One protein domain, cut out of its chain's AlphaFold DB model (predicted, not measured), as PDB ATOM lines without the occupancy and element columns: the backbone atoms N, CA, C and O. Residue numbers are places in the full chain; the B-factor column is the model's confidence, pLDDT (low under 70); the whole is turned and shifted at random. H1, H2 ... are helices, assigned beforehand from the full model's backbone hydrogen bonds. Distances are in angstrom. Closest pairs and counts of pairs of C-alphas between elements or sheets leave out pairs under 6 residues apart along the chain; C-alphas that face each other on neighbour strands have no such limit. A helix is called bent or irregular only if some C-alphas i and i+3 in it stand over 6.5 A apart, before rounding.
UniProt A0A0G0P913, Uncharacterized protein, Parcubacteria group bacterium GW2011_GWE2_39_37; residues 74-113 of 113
ATOM      1  N   LYS A  74      -7.424  -2.102  45.422       85.19
ATOM      2  CA  LYS A  74      -6.594  -2.954  46.285       85.19
ATOM      3  C   LYS A  74      -6.524  -4.406  45.805       85.19
ATOM      4  O   LYS A  74      -5.622  -5.138  46.206       85.19
ATOM      5  N   CYS A  75      -7.472  -4.859  44.985       85.44
ATOM      6  CA  CYS A  75      -7.471  -6.227  44.468       85.44
ATOM      7  C   CYS A  75      -6.374  -6.446  43.408       85.44
ATOM      8  O   CYS A  75      -6.483  -5.992  42.265       85.44
ATOM      9  N   THR A  76      -5.359  -7.241  43.751       82.88
ATOM     10  CA  THR A  76      -4.249  -7.608  42.850       82.88
ATOM     11  C   THR A  76      -4.587  -8.745  41.882       82.88
ATOM     12  O   THR A  76      -3.838  -9.016  40.953       82.88
ATOM     13  N   CYS A  77      -5.726  -9.420  42.053       85.69
ATOM     14  CA  CYS A  77      -6.103 -10.533  41.190       85.69
ATOM     15  C   CYS A  77      -6.629 -10.031  39.835       85.69
ATOM     16  O   CYS A  77      -7.566  -9.229  39.780       85.69
ATOM     17  N   ASN A  78      -6.028 -10.515  38.746       81.94
ATOM     18  CA  ASN A  78      -6.436 -10.214  37.366       81.94
ATOM     19  C   ASN A  78      -7.270 -11.343  36.730       81.94
ATOM     20  O   ASN A  78      -7.822 -11.156  35.653       81.94
ATOM     21  N   ASP A  79      -7.389 -12.496  37.397       84.94
ATOM     22  CA  ASP A  79      -8.205 -13.618  36.928       84.94
ATOM     23  C   ASP A  79      -9.684 -13.377  37.243       84.94
ATOM     24  O   ASP A  79     -10.132 -13.492  38.385       84.94
ATOM     25  N   GLU A  80     -10.456 -13.079  36.207       84.94
ATOM     26  CA  GLU A  80     -11.882 -12.780  36.282       84.94
ATOM     27  C   GLU A  80     -12.760 -13.959  36.755       84.94
ATOM     28  O   GLU A  80     -13.908 -13.756  37.166       84.94
ATOM     29  N   HIS A  81     -12.220 -15.181  36.709       85.62
ATOM     30  CA  HIS A  81     -12.868 -16.423  37.125       85.62
ATOM     31  C   HIS A  81     -12.354 -16.931  38.477       85.62
ATOM     32  O   HIS A  81     -12.758 -18.008  38.922       85.62
ATOM     33  N   CYS A  82     -11.506 -16.162  39.168       89.19
ATOM     34  CA  CYS A  82     -10.933 -16.561  40.446       89.19
ATOM     35  C   CYS A  82     -12.029 -16.832  41.491       89.19
ATOM     36  O   CYS A  82     -12.577 -15.913  42.110       89.19
ATOM     37  N   ALA A  83     -12.312 -18.114  41.741       86.06
ATOM     38  CA  ALA A  83     -13.377 -18.542  42.647       86.06
ATOM     39  C   ALA A  83     -13.191 -17.990  44.069       86.06
ATOM     40  O   ALA A  83     -14.160 -17.597  44.711       86.06
ATOM     41  N   LYS A  84     -11.944 -17.878  44.551       86.38
ATOM     42  CA  LYS A  84     -11.638 -17.283  45.865       86.38
ATOM     43  C   LYS A  84     -12.108 -15.828  45.945       86.38
ATOM     44  O   LYS A  84     -12.759 -15.443  46.918       86.38
ATOM     45  N   CYS A  85     -11.797 -15.026  44.926       89.56
ATOM     46  CA  CYS A  85     -12.194 -13.621  44.852       89.56
ATOM     47  C   CYS A  85     -13.707 -13.456  44.663       89.56
ATOM     48  O   CYS A  85     -14.295 -12.586  45.305       89.56
ATOM     49  N   LEU A  86     -14.329 -14.312  43.845       87.31
ATOM     50  CA  LEU A  86     -15.772 -14.300  43.588       87.31
ATOM     51  C   LEU A  86     -16.605 -14.787  44.787       87.31
ATOM     52  O   LEU A  86     -17.730 -14.329  44.987       87.31
ATOM     53  N   LEU A  87     -16.065 -15.681  45.618       83.19
ATOM     54  CA  LEU A  87     -16.766 -16.191  46.795       83.19
ATOM     55  C   LEU A  87     -16.627 -15.272  48.008       83.19
ATOM     56  O   LEU A  87     -17.648 -14.933  48.602       83.19
ATOM     57  N   VAL A  88     -15.414 -14.862  48.394       73.50
ATOM     58  CA  VAL A  88     -15.202 -14.201  49.703       73.50
ATOM     59  C   VAL A  88     -14.016 -13.239  49.777       73.50
ATOM     60  O   VAL A  88     -14.049 -12.313  50.587       73.50
ATOM     61  N   ASN A  89     -12.973 -13.422  48.967       76.00
ATOM     62  CA  ASN A  89     -11.680 -12.797  49.267       76.00
ATOM     63  C   ASN A  89     -11.507 -11.389  48.696       76.00
ATOM     64  O   ASN A  89     -10.745 -10.603  49.255       76.00
ATOM     65  N   CYS A  90     -12.209 -11.037  47.619       81.44
ATOM     66  CA  CYS A  90     -12.165  -9.666  47.129       81.44
ATOM     67  C   CYS A  90     -13.162  -8.814  47.930       81.44
ATOM     68  O   CYS A  90     -14.368  -8.901  47.713       81.44
ATOM     69  N   LYS A  91     -12.662  -8.001  48.868       79.38
ATOM     70  CA  LYS A  91     -13.455  -7.019  49.643       79.38
ATOM     71  C   LYS A  91     -13.344  -5.592  49.104       79.38
ATOM     72  O   LYS A  91     -13.818  -4.653  49.726       79.38
ATOM     73  N   ASP A  92     -12.658  -5.438  47.983       81.88
ATOM     74  CA  ASP A  92     -12.437  -4.150  47.357       81.88
ATOM     75  C   ASP A  92     -13.679  -3.734  46.565       81.88
ATOM     76  O   ASP A  92     -14.049  -4.391  45.589       81.88
ATOM     77  N   GLU A  93     -14.334  -2.670  47.026       79.50
ATOM     78  CA  GLU A  93     -15.553  -2.116  46.427       79.50
ATOM     79  C   GLU A  93     -15.291  -1.492  45.054       79.50
ATOM     80  O   GLU A  93     -16.183  -1.482  44.210       79.50
ATOM     81  N   ASN A  94     -14.049  -1.074  44.793       82.25
ATOM     82  CA  ASN A  94     -13.637  -0.497  43.516       82.25
ATOM     83  C   ASN A  94     -13.097  -1.558  42.543       82.25
ATOM     84  O   ASN A  94     -12.621  -1.226  41.457       82.25
ATOM     85  N   CYS A  95     -13.143  -2.847  42.900       84.25
ATOM     86  CA  CYS A  95     -12.628  -3.903  42.040       84.25
ATOM     87  C   CYS A  95     -13.441  -4.023  40.744       84.25
ATOM     88  O   CYS A  95     -14.578  -4.489  40.742       84.25
ATOM     89  N   THR A  96     -12.803  -3.689  39.624       84.44
ATOM     90  CA  THR A  96     -13.400  -3.765  38.280       84.44
ATOM     91  C   THR A  96     -13.494  -5.193  37.734       84.44
ATOM     92  O   THR A  96     -14.289  -5.460  36.839       84.44
ATOM     93  N   VAL A  97     -12.705  -6.127  38.279       86.00
ATOM     94  CA  VAL A  97     -12.637  -7.530  37.824       86.00
ATOM     95  C   VAL A  97     -13.621  -8.423  38.589       86.00
ATOM     96  O   VAL A  97     -14.324  -9.235  37.991       86.00
ATOM     97  N   HIS A  98     -13.711  -8.262  39.912       90.25
ATOM     98  CA  HIS A  98     -14.603  -9.026  40.795       90.25
ATOM     99  C   HIS A  98     -15.656  -8.107  41.408       90.25
ATOM    100  O   HIS A  98     -15.727  -7.949  42.630       90.25
ATOM    101  N   THR A  99     -16.462  -7.491  40.547       88.06
ATOM    102  CA  THR A  99     -17.569  -6.624  40.965       88.06
ATOM    103  C   THR A  99     -18.564  -7.385  41.848       88.06
ATOM    104  O   THR A  99     -18.649  -8.619  41.807       88.06
ATOM    105  N   ASN A 100     -19.345  -6.661  42.654       86.19
ATOM    106  CA  ASN A 100     -20.368  -7.282  43.504       86.19
ATOM    107  C   ASN A 100     -21.403  -8.063  42.682       86.19
ATOM    108  O   ASN A 100     -21.737  -9.185  43.053       86.19
ATOM    109  N   GLU A 101     -21.786  -7.554  41.511       88.06
ATOM    110  CA  GLU A 101     -22.658  -8.257  40.564       88.06
ATOM    111  C   GLU A 101     -22.070  -9.615  40.128       88.06
ATOM    112  O   GLU A 101     -22.748 -10.645  40.171       88.06
ATOM    113  N   ARG A 102     -20.777  -9.669  39.769       88.94
ATOM    114  CA  ARG A 102     -20.114 -10.935  39.400       88.94
ATOM    115  C   ARG A 102     -20.059 -11.912  40.576       88.94
ATOM    116  O   ARG A 102     -20.256 -13.111  40.370       88.94
ATOM    117  N   LYS A 103     -19.827 -11.422  41.800       87.94
ATOM    118  CA  LYS A 103     -19.856 -12.248  43.022       87.94
ATOM    119  C   LYS A 103     -21.243 -12.838  43.264       87.94
ATOM    120  O   LYS A 103     -21.353 -14.032  43.538       87.94
ATOM    121  N   GLU A 104     -22.295 -12.032  43.153       88.38
ATOM    122  CA  GLU A 104     -23.682 -12.480  43.318       88.38
ATOM    123  C   GLU A 104     -24.054 -13.538  42.280       88.38
ATOM    124  O   GLU A 104     -24.478 -14.636  42.649       88.38
ATOM    125  N   ASN A 105     -23.783 -13.271  41.001       88.44
ATOM    126  CA  ASN A 105     -24.023 -14.218  39.913       88.44
ATOM    127  C   ASN A 105     -23.294 -15.552  40.132       88.44
ATOM    128  O   ASN A 105     -23.874 -16.626  39.940       88.44
ATOM    129  N   PHE A 106     -22.030 -15.505  40.562       89.50
ATOM    130  CA  PHE A 106     -21.252 -16.706  40.855       89.50
ATOM    131  C   PHE A 106     -21.835 -17.495  42.036       89.50
ATOM    132  O   PHE A 106     -22.032 -18.706  41.932       89.50
ATOM    133  N   ARG A 107     -22.166 -16.820  43.146       86.38
ATOM    134  CA  ARG A 107     -22.732 -17.449  44.352       86.38
ATOM    135  C   ARG A 107     -24.095 -18.085  44.087       86.38
ATOM    136  O   ARG A 107     -24.339 -19.179  44.584       86.38
ATOM    137  N   THR A 108     -24.960 -17.449  43.298       87.06
ATOM    138  CA  THR A 108     -26.266 -18.014  42.921       87.06
ATOM    139  C   THR A 108     -26.100 -19.295  42.108       87.06
ATOM    140  O   THR A 108     -26.709 -20.311  42.432       87.06
ATOM    141  N   LYS A 109     -25.213 -19.295  41.103       84.56
ATOM    142  CA  LYS A 109     -24.906 -20.507  40.324       84.56
ATOM    143  C   LYS A 109     -24.328 -21.626  41.190       84.56
ATOM    144  O   LYS A 109     -24.654 -22.784  40.969       84.56
ATOM    145  N   TYR A 110     -23.482 -21.284  42.160       80.44
ATOM    146  CA  TYR A 110     -22.855 -22.264  43.047       80.44
ATOM    147  C   TYR A 110     -23.832 -22.852  44.073       80.44
ATOM    148  O   TYR A 110     -23.728 -24.025  44.394       80.44
ATOM    149  N   LYS A 111     -24.793 -22.062  44.573       72.75
ATOM    150  CA  LYS A 111     -25.853 -22.540  45.482       72.75
ATOM    151  C   LYS A 111     -26.864 -23.471  44.807       72.75
ATOM    152  O   LYS A 111     -27.514 -24.243  45.497       72.75
ATOM    153  N   ASN A 112     -27.006 -23.373  43.486       65.12
ATOM    154  CA  ASN A 112     -27.918 -24.193  42.683       65.12
ATOM    155  C   ASN A 112     -27.235 -25.443  42.085       65.12
ATOM    156  O   ASN A 112     -27.774 -26.043  41.156       65.12
ATOM    157  N   ARG A 113     -26.040 -25.795  42.571       58.09
ATOM    158  CA  ARG A 113     -25.305 -27.027  42.257       58.09
ATOM    159  C   ARG A 113     -25.278 -27.930  43.479       58.09
ATOM    160  O   ARG A 113     -25.319 -29.156  43.259       58.09
TER     161      ARG A 113
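This is residues 74 to 113 of the 113 residues of an uncharacterized protein of Parcubacteria group bacterium GW2011_GWE2_39_37 (UniProt A0A0G0P913). A short helix, H1, sits with two loop stretches, residues 74 to 82 and residues 90 to 99, in a small head, and the longer helix H2 runs from this head toward the other end of the model. H2 packs on H1 at a steep tilt with residues 102 to 107 alone, and its last residues, with residues 112 and 113, make the far end of the long axis. The printed part has 40 residues with two named helices, H1 then H2, and no named strand. The class is all helix, with under half of the residues, 19 of 40, in named elements. The whole is compact, with a radius of gyration of the C-alphas of 9.6 A, and spans 30 by 15 by 13 A, only just a rod.

H1, residues 83 to 89, and H2, residues 100 to 111, touch, H2 with residues 102 to 107 alone. Their closest C-alphas, those of Leu 86 and Lys 103, are 4.6 A apart. Their lines stand at a steep tilt of 65 degrees, and they run opposite ways. Their centres are 9.9 A apart. In H2 every O i to N i+4 pair is within hydrogen-bond range; in H1, 2 of 3 are.

H1 begins at C-alpha 83, at (-13.377, -18.542, 42.647). It is irregular: C-alphas 86 and 89 are 7.2 A apart, and its line is a rough one. H2 begins at C-alpha 100, at (-20.368, -7.282, 43.504), measures 16.3 A from first to last C-alpha, and ends at C-alpha 111, at (-25.853, -22.540, 45.482).

The two C-alphas farthest apart, those of Lys 74 and Arg 113, are 30.8 A apart. The printed part has no cut and ends at the chain's last residue, 113. The link from H1 to H2, 10 residues, is short but not tight. The mean pLDDT of the printed part is 83.4, and residues 112 to 113 are under 70.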